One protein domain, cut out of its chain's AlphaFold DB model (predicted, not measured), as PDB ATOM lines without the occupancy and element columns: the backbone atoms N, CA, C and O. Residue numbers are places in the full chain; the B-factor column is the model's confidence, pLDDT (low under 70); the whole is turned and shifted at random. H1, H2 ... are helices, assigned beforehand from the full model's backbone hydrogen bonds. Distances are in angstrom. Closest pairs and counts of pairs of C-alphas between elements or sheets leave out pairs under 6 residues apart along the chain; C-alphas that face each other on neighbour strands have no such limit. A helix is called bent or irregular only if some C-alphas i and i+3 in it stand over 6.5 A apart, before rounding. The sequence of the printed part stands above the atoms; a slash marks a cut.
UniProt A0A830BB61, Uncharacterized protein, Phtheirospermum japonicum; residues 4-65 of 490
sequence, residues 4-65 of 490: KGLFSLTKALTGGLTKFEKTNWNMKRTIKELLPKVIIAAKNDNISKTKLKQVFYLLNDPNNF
ATOM      1  N   LYS A   4      24.396 -17.742  15.684       81.19
ATOM      2  CA  LYS A   4      24.511 -18.441  16.975       81.19
ATOM      3  C   LYS A   4      23.335 -19.401  17.191       81.19
ATOM      4  O   LYS A   4      23.568 -20.562  17.501       81.19
ATOM      5  N   GLY A   5      22.102 -18.952  16.945       82.81
ATOM      6  CA  GLY A   5      20.901 -19.787  17.031       82.81
ATOM      7  C   GLY A   5      20.909 -20.946  16.030       82.81
ATOM      8  O   GLY A   5      20.622 -22.080  16.401       82.81
ATOM      9  N   LEU A   6      21.313 -20.691  14.779       85.88
ATOM     10  CA  LEU A   6      21.498 -21.725  13.751       85.88
ATOM     11  C   LEU A   6      22.537 -22.759  14.185       85.88
ATOM     12  O   LEU A   6      22.260 -23.952  14.115       85.88
ATOM     13  N   PHE A   7      23.679 -22.320  14.717       84.25
ATOM     14  CA  PHE A   7      24.706 -23.221  15.232       84.25
ATOM     15  C   PHE A   7      24.200 -24.073  16.406       84.25
ATOM     16  O   PHE A   7      24.405 -25.287  16.407       84.25
ATOM     17  N   SER A   8      23.491 -23.475  17.370       85.38
ATOM     18  CA  SER A   8      22.874 -24.196  18.492       85.38
ATOM     19  C   SER A   8      21.867 -25.250  18.017       85.38
ATOM     20  O   SER A   8      21.917 -26.390  18.480       85.38
ATOM     21  N   LEU A   9      21.002 -24.908  17.053       87.19
ATOM     22  CA  LEU A   9      20.007 -25.834  16.506       87.19
ATOM     23  C   LEU A   9      20.666 -26.992  15.744       87.19
ATOM     24  O   LEU A   9      20.313 -28.154  15.946       87.19
ATOM     25  N   THR A  10      21.673 -26.696  14.913       87.00
ATOM     26  CA  THR A  10      22.473 -27.718  14.223       87.00
ATOM     27  C   THR A  10      23.158 -28.647  15.232       87.00
ATOM     28  O   THR A  10      23.093 -29.864  15.069       87.00
ATOM     29  N   LYS A  11      23.750 -28.101  16.307       85.31
ATOM     30  CA  LYS A  11      24.425 -28.869  17.366       85.31
ATOM     31  C   LYS A  11      23.468 -29.809  18.113       85.31
ATOM     32  O   LYS A  11      23.849 -30.945  18.399       85.31
ATOM     33  N   ALA A  12      22.242 -29.365  18.403       86.50
ATOM     34  CA  ALA A  12      21.215 -30.183  19.054       86.50
ATOM     35  C   ALA A  12      20.777 -31.371  18.173       86.50
ATOM     36  O   ALA A  12      20.713 -32.509  18.638       86.50
ATOM     37  N   LEU A  13      20.554 -31.137  16.874       85.25
ATOM     38  CA  LEU A  13      20.159 -32.190  15.929       85.25
ATOM     39  C   LEU A  13      21.258 -33.255  15.745       85.25
ATOM     40  O   LEU A  13      20.969 -34.457  15.731       85.25
ATOM     41  N   THR A  14      22.524 -32.843  15.668       82.81
ATOM     42  CA  THR A  14      23.667 -33.746  15.432       82.81
ATOM     43  C   THR A  14      24.279 -34.350  16.693       82.81
ATOM     44  O   THR A  14      25.187 -35.171  16.586       82.81
ATOM     45  N   GLY A  15      23.805 -33.982  17.888       75.44
ATOM     46  CA  GLY A  15      24.399 -34.441  19.148       75.44
ATOM     47  C   GLY A  15      25.824 -33.919  19.378       75.44
ATOM     48  O   GLY A  15      26.610 -34.561  20.064       75.44
ATOM     49  N   GLY A  16      26.181 -32.776  18.782       71.12
ATOM     50  CA  GLY A  16      27.496 -32.147  18.946       71.12
ATOM     51  C   GLY A  16      28.607 -32.622  18.004       71.12
ATOM     52  O   GLY A  16      29.700 -32.065  18.062       71.12
ATOM     53  N   LEU A  17      28.348 -33.575  17.103       65.69
ATOM     54  CA  LEU A  17      29.360 -34.201  16.230       65.69
ATOM     55  C   LEU A  17      29.835 -33.335  15.035       65.69
ATOM     56  O   LEU A  17      30.569 -33.804  14.169       65.69
ATOM     57  N   THR A  18      29.421 -32.071  14.947       58.53
ATOM     58  CA  THR A  18      29.598 -31.229  13.751       58.53
ATOM     59  C   THR A  18      30.896 -30.425  13.725       58.53
ATOM     60  O   THR A  18      30.949 -29.310  14.250       58.53
ATOM     61  N   LYS A  19      31.903 -30.934  13.004       57.12
ATOM     62  CA  LYS A  19      33.019 -30.142  12.456       57.12
ATOM     63  C   LYS A  19      32.689 -29.688  11.025       57.12
ATOM     64  O   LYS A  19      33.117 -30.320  10.068       57.12
ATOM     65  N   PHE A  20      31.924 -28.607  10.878       57.38
ATOM     66  CA  PHE A  20      31.649 -27.982   9.576       57.38
ATOM     67  C   PHE A  20      32.192 -26.552   9.522       57.38
ATOM     68  O   PHE A  20      32.222 -25.857  10.544       57.38
ATOM     69  N   GLU A  21      32.563 -26.088   8.324       56.25
ATOM     70  CA  GLU A  21      32.742 -24.658   8.066       56.25
ATOM     71  C   GLU A  21      31.455 -23.906   8.417       56.25
ATOM     72  O   GLU A  21      30.355 -24.270   7.987       56.25
ATOM     73  N   LYS A  22      31.595 -22.856   9.233       59.91
ATOM     74  CA  LYS A  22      30.494 -22.181   9.938       59.91
ATOM     75  C   LYS A  22      29.694 -21.222   9.040       59.91
ATOM     76  O   LYS A  22      29.399 -20.098   9.438       59.91
ATOM     77  N   THR A  23      29.320 -21.649   7.836       71.38
ATOM     78  CA  THR A  23      28.489 -20.848   6.928       71.38
ATOM     79  C   THR A  23      26.999 -20.992   7.266       71.38
ATOM     80  O   THR A  23      26.500 -22.071   7.595       71.38
ATOM     81  N   ASN A  24      26.261 -19.879   7.184       73.06
ATOM     82  CA  ASN A  24      24.819 -19.814   7.466       73.06
ATOM     83  C   ASN A  24      24.010 -20.796   6.591       73.06
ATOM     84  O   ASN A  24      23.061 -21.426   7.063       73.06
ATOM     85  N   TRP A  25      24.425 -20.957   5.331       78.56
ATOM     86  CA  TRP A  25      23.783 -21.830   4.350       78.56
ATOM     87  C   TRP A  25      23.932 -23.320   4.692       78.56
ATOM     88  O   TRP A  25      22.926 -24.031   4.714       78.56
ATOM     89  N   ASN A  26      25.139 -23.776   5.063       77.94
ATOM     90  CA  ASN A  26      25.364 -25.165   5.482       77.94
ATOM     91  C   ASN A  26      24.523 -25.519   6.717       77.94
ATOM     92  O   ASN A  26      23.827 -26.531   6.714       77.94
ATOM     93  N   MET A  27      24.496 -24.649   7.736       84.00
ATOM     94  CA  MET A  27      23.673 -24.866   8.935       84.00
ATOM     95  C   MET A  27      22.180 -25.005   8.596       84.00
ATOM     96  O   MET A  27      21.540 -25.961   9.037       84.00
ATOM     97  N   LYS A  28      21.630 -24.111   7.758       84.38
ATOM     98  CA  LYS A  28      20.236 -24.194   7.280       84.38
ATOM     99  C   LYS A  28      19.950 -25.491   6.521       84.38
ATOM    100  O   LYS A  28      18.911 -26.108   6.756       84.38
ATOM    101  N   ARG A  29      20.864 -25.919   5.644       85.75
ATOM    102  CA  ARG A  29      20.748 -27.177   4.894       85.75
ATOM    103  C   ARG A  29      20.707 -28.385   5.832       85.75
ATOM    104  O   ARG A  29      19.755 -29.157   5.775       85.75
ATOM    105  N   THR A  30      21.664 -28.496   6.753       83.31
ATOM    106  CA  THR A  30      21.717 -29.587   7.739       83.31
ATOM    107  C   THR A  30      20.475 -29.619   8.635       83.31
ATOM    108  O   THR A  30      19.947 -30.694   8.910       83.31
ATOM    109  N   ILE A  31      19.956 -28.459   9.056       86.88
ATOM    110  CA  ILE A  31      18.694 -28.377   9.811       86.88
ATOM    111  C   ILE A  31      17.531 -28.933   8.975       86.88
ATOM    112  O   ILE A  31      16.792 -29.786   9.466       86.88
ATOM    113  N   LYS A  32      17.396 -28.512   7.709       88.75
ATOM    114  CA  LYS A  32      16.335 -28.976   6.796       88.75
ATOM    115  C   LYS A  32      16.397 -30.490   6.538       88.75
ATOM    116  O   LYS A  32      15.355 -31.127   6.430       88.75
ATOM    117  N   GLU A  33      17.596 -31.066   6.466       87.50
ATOM    118  CA  GLU A  33      17.812 -32.499   6.211       87.50
ATOM    119  C   GLU A  33      17.624 -33.393   7.457       87.50
ATOM    120  O   GLU A  33      17.224 -34.553   7.322       87.50
ATOM    121  N   LEU A  34      17.918 -32.888   8.664       86.19
ATOM    122  CA  LEU A  34      17.889 -33.680   9.904       86.19
ATOM    123  C   LEU A  34      16.625 -33.491  10.747       86.19
ATOM    124  O   LEU A  34      16.186 -34.450  11.382       86.19
ATOM    125  N   LEU A  35      16.026 -32.297  10.764       88.38
ATOM    126  CA  LEU A  35      14.858 -32.011  11.602       88.38
ATOM    127  C   LEU A  35      13.663 -32.947  11.305       88.38
ATOM    128  O   LEU A  35      13.132 -33.509  12.264       88.38
ATOM    129  N   PRO A  36      13.283 -33.232  10.037       87.62
ATOM    130  CA  PRO A  36      12.203 -34.180   9.747       87.62
ATOM    131  C   PRO A  36      12.512 -35.599  10.241       87.62
ATOM    132  O   PRO A  36      11.640 -36.270  10.790       87.62
ATOM    133  N   LYS A  37      13.772 -36.042  10.114       87.19
ATOM    134  CA  LYS A  37      14.218 -37.373  10.559       87.19
ATOM    135  C   LYS A  37      14.107 -37.518  12.078       87.19
ATOM    136  O   LYS A  37      13.615 -38.534  12.554       87.19
ATOM    137  N   VAL A  38      14.500 -36.483  12.829       85.06
ATOM    138  CA  VAL A  38      14.359 -36.444  14.296       85.06
ATOM    139  C   VAL A  38      12.886 -36.412  14.713       85.06
ATOM    140  O   VAL A  38      12.526 -37.121  15.644       85.06
ATOM    141  N   ILE A  39      12.018 -35.667  14.017       85.19
ATOM    142  CA  ILE A  39      10.569 -35.632  14.304       85.19
ATOM    143  C   ILE A  39       9.919 -37.008  14.087       85.19
ATOM    144  O   ILE A  39       9.139 -37.455  14.927       85.19
ATOM    145  N   ILE A  40      10.257 -37.702  12.996       85.62
ATOM    146  CA  ILE A  40       9.738 -39.047  12.703       85.62
ATOM    147  C   ILE A  40      10.250 -40.058  13.743       85.62
ATOM    148  O   ILE A  40       9.454 -40.790  14.334       85.62
ATOM    149  N   ALA A  41      11.558 -40.060  14.023       80.94
ATOM    150  CA  ALA A  41      12.167 -40.959  15.003       80.94
ATOM    151  C   ALA A  41      11.658 -40.711  16.435       80.94
ATOM    152  O   ALA A  41      11.454 -41.663  17.185       80.94
ATOM    153  N   ALA A  42      11.366 -39.458  16.806       80.62
ATOM    154  CA  ALA A  42      10.875 -39.076  18.132       80.62
ATOM    155  C   ALA A  42       9.497 -39.655  18.504       80.62
ATOM    156  O   ALA A  42       9.068 -39.481  19.640       80.62
ATOM    157  N   LYS A  43       8.799 -40.376  17.617       81.38
ATOM    158  CA  LYS A  43       7.649 -41.198  18.030       81.38
ATOM    159  C   LYS A  43       8.105 -42.382  18.901       81.38
ATOM    160  O   LYS A  43       7.578 -42.577  20.001       81.38
ATOM    161  N   ASN A  44       9.166 -43.070  18.474       79.62
ATOM    162  CA  ASN A  44       9.602 -44.355  19.034       79.62
ATOM    163  C   ASN A  44      10.946 -44.281  19.790       79.62
ATOM    164  O   ASN A  44      11.172 -45.079  20.694       79.62
ATOM    165  N   ASP A  45      11.815 -43.316  19.481       86.19
ATOM    166  CA  ASP A  45      13.149 -43.169  20.080       86.19
ATOM    167  C   ASP A  45      13.209 -42.052  21.144       86.19
ATOM    168  O   ASP A  45      12.899 -40.885  20.884       86.19
ATOM    169  N   ASN A  46      13.665 -42.401  22.351       83.62
ATOM    170  CA  ASN A  46      13.813 -41.474  23.476       83.62
ATOM    171  C   ASN A  46      14.974 -40.470  23.292       83.62
ATOM    172  O   ASN A  46      14.915 -39.342  23.797       83.62
ATOM    173  N   ILE A  47      16.008 -40.831  22.528       83.31
ATOM    174  CA  ILE A  47      17.124 -39.933  22.196       83.31
ATOM    175  C   ILE A  47      16.609 -38.814  21.279       83.31
ATOM    176  O   ILE A  47      16.824 -37.632  21.553       83.31
ATOM    177  N   SER A  48      15.837 -39.161  20.249       84.44
ATOM    178  CA  SER A  48      15.176 -38.208  19.351       84.44
ATOM    179  C   SER A  48      14.123 -37.356  20.068       84.44
ATOM    180  O   SER A  48      14.084 -36.148  19.833       84.44
ATOM    181  N   LYS A  49      13.350 -37.911  21.020       84.56
ATOM    182  CA  LYS A  49      12.481 -37.112  21.920       84.56
ATOM    183  C   LYS A  49      13.278 -36.059  22.694       84.56
ATOM    184  O   LYS A  49      12.849 -34.911  22.803       84.56
ATOM    185  N   THR A  50      14.459 -36.421  23.195       86.44
ATOM    186  CA  THR A  50      15.337 -35.506  23.942       86.44
ATOM    187  C   THR A  50      15.916 -34.410  23.043       86.44
ATOM    188  O   THR A  50      15.873 -33.233  23.409       86.44
ATOM    189  N   LYS A  51      16.367 -34.755  21.829       86.75
ATOM    190  CA  LYS A  51      16.797 -33.773  20.816       86.75
ATOM    191  C   LYS A  51      15.672 -32.809  20.430       86.75
ATOM    192  O   LYS A  51      15.911 -31.609  20.330       86.75
ATOM    193  N   LEU A  52      14.446 -33.309  20.258       87.25
ATOM    194  CA  LEU A  52      13.287 -32.483  19.913       87.25
ATOM    195  C   LEU A  52      12.921 -31.504  21.042       87.25
ATOM    196  O   LEU A  52      12.644 -30.340  20.765       87.25
ATOM    197  N   LYS A  53      13.014 -31.926  22.313       87.44
ATOM    198  CA  LYS A  53      12.877 -31.021  23.471       87.44
ATOM    199  C   LYS A  53      13.942 -29.918  23.469       87.44
ATOM    200  O   LYS A  53      13.607 -28.760  23.687       87.44
ATOM    201  N   GLN A  54      15.206 -30.244  23.185       87.44
ATOM    202  CA  GLN A  54      16.277 -29.239  23.079       87.44
ATOM    203  C   GLN A  54      16.035 -28.251  21.928       87.44
ATOM    204  O   GLN A  54      16.212 -27.050  22.108       87.44
ATOM    205  N   VAL A  55      15.578 -28.738  20.769       89.12
ATOM    206  CA  VAL A  55      15.147 -27.897  19.640       89.12
ATOM    207  C   VAL A  55      14.013 -26.956  20.060       89.12
ATOM    208  O   VAL A  55      14.107 -25.764  19.796       89.12
ATOM    209  N   PHE A  56      12.996 -27.449  20.769       86.06
ATOM    210  CA  PHE A  56      11.887 -26.629  21.267       86.06
ATOM    211  C   PHE A  56      12.359 -25.526  22.232       86.06
ATOM    212  O   PHE A  56      12.012 -24.364  22.041       86.06
ATOM    213  N   TYR A  57      13.222 -25.845  23.204       87.38
ATOM    214  CA  TYR A  57      13.803 -24.832  24.097       87.38
ATOM    215  C   TYR A  57      14.620 -23.769  23.345       87.38
ATOM    216  O   TYR A  57      14.517 -22.588  23.664       87.38
ATOM    217  N   LEU A  58      15.391 -24.155  22.321       86.69
ATOM    218  CA  LEU A  58      16.162 -23.213  21.499       86.69
ATOM    219  C   LEU A  58      15.280 -22.310  20.624       86.69
ATOM    220  O   LEU A  58      15.651 -21.162  20.379       86.69
ATOM    221  N   LEU A  59      14.132 -22.813  20.156       83.62
ATOM    222  CA  LEU A  59      13.155 -22.037  19.385       83.62
ATOM    223  C   LEU A  59      12.345 -21.064  20.259       83.62
ATOM    224  O   LEU A  59      11.884 -20.050  19.743       83.62
ATOM    225  N   ASN A  60      12.215 -21.336  21.559       80.75
ATOM    226  CA  ASN A  60      11.522 -20.461  22.510       80.75
ATOM    227  C   ASN A  60      12.438 -19.411  23.168       80.75
ATOM    228  O   ASN A  60      11.941 -18.513  23.841       80.75
ATOM    229  N   ASP A  61      13.762 -19.501  22.997       81.69
ATOM    230  CA  ASP A  61      14.709 -18.485  23.471       81.69
ATOM    231  C   ASP A  61      14.862 -17.361  22.421       81.69
ATOM    232  O   ASP A  61      15.471 -17.588  21.364       81.69
ATOM    233  N   PRO A  62      14.360 -16.135  22.688       74.38
ATOM    234  CA  PRO A  62      14.379 -15.039  21.720       74.38
ATOM    235  C   PRO A  62      15.800 -14.637  21.300       74.38
ATOM    236  O   PRO A  62      16.001 -14.220  20.158       74.38
ATOM    237  N   ASN A  63      16.818 -14.857  22.142       77.31
ATOM    238  CA  ASN A  63      18.218 -14.527  21.841       77.31
ATOM    239  C   ASN A  63      18.814 -15.369  20.691       77.31
ATOM    240  O   ASN A  63      19.872 -15.043  20.146       77.31
ATOM    241  N   ASN A  64      18.147 -16.453  20.280       78.12
ATOM    242  CA  ASN A  64      18.509 -17.212  19.079       78.12
ATOM    243  C   ASN A  64      17.958 -16.577  17.787       78.12
ATOM    244  O   ASN A  64      18.348 -16.979  16.683       78.12
ATOM    245  N   PHE A  65      17.095 -15.562  17.894       72.75
ATOM    246  CA  PHE A  65      16.438 -14.886  16.775       72.75
ATOM    247  C   PHE A  65      16.967 -13.483  16.531       72.75
ATOM    248  O   PHE A  65      17.305 -13.190  15.378       72.75
TER     249      PHE A  65
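What this domain is: This is residues 4 to 65 of the 490 residues of an uncharacterized protein of Phtheirospermum japonicum (UniProt A0A830BB61). Two helices, H2 and H3, make a V that closes at the tight link between them, and a shorter helix, H1, sits between the two arms and packs on both. H1 and H3 run side by side in opposite ways, while H2, the longest helix, slants across them; the link of residues 15 to 23 leads from the end of H1 back to the beginning of H2. The printed part has 62 residues with three named helices, in the order H1, H2, H3, and no named strand; the class is all helix, with 44 residues in the helices. The whole is compact, with a radius of gyration of the C-alphas of 11.3 A, and the C-alphas span 32 by 24 by 17 A.

How they stand to each other: Start with H1, residues 4 to 14, and look from it to H2, residues 24 to 41: they touch, and their closest C-alphas, those of Thr 10 and Ile 31, are 5.8 A apart. These two helices run the same way at a steep tilt of 40 degrees. Next look from H1 to H3, residues 46 to 60: they touch, closest at the C-alphas of Ala 12 and Lys 51, 6.0 A apart. H1 and H3 run opposite ways at a shallow tilt of 9 degrees. H2 touches H3 with residues 38 to 41 alone, and H3 touches H2 with residues 48 to 52 alone; the closest C-alphas, of Val 38 and Ser 48, are 5.4 A apart. H2 and H3 run opposite ways at a steep tilt of 47 degrees, and their centres are 12.9 A apart. The helix packing is mostly crossed, but only just: of the 3 pairs of helices that touch, 1 is at a shallow tilt. In H1 and H3 every O i to N i+4 pair is within hydrogen-bond range; in H2 it is 12 of 14.

Where its parts are: Find C-alpha 4 at (24.511, -18.441, 16.975); from there H1 runs 15.4 A to C-alpha 14. Go on to C-alpha 24 at (24.819, -19.814, 7.466), where H2 begins; it runs 25.8 A to C-alpha 41. Near residue 33 you will find a kink of 28 degrees in H2, which is irregular, but only just: C-alphas 33 and 36 are 6.8 A apart. H3 begins at C-alpha 46 and runs 21.2 A to C-alpha 60 at (11.522, -20.461, 22.510).

The domain as a whole: The two C-alphas farthest apart are those of Thr 23 and Asn 44, at 32.5 A. The C-alphas of the first and last printed residues, Lys 4 and Phe 65, are 8.8 A apart. The printed part has no cut; the link from H1 to H2 is short, with 9 residues, and the link from H2 to H3 is tight, with 4. In the B-factor column, the mean pLDDT of the printed part is 81.0, and residues 17 to 22 are under 70.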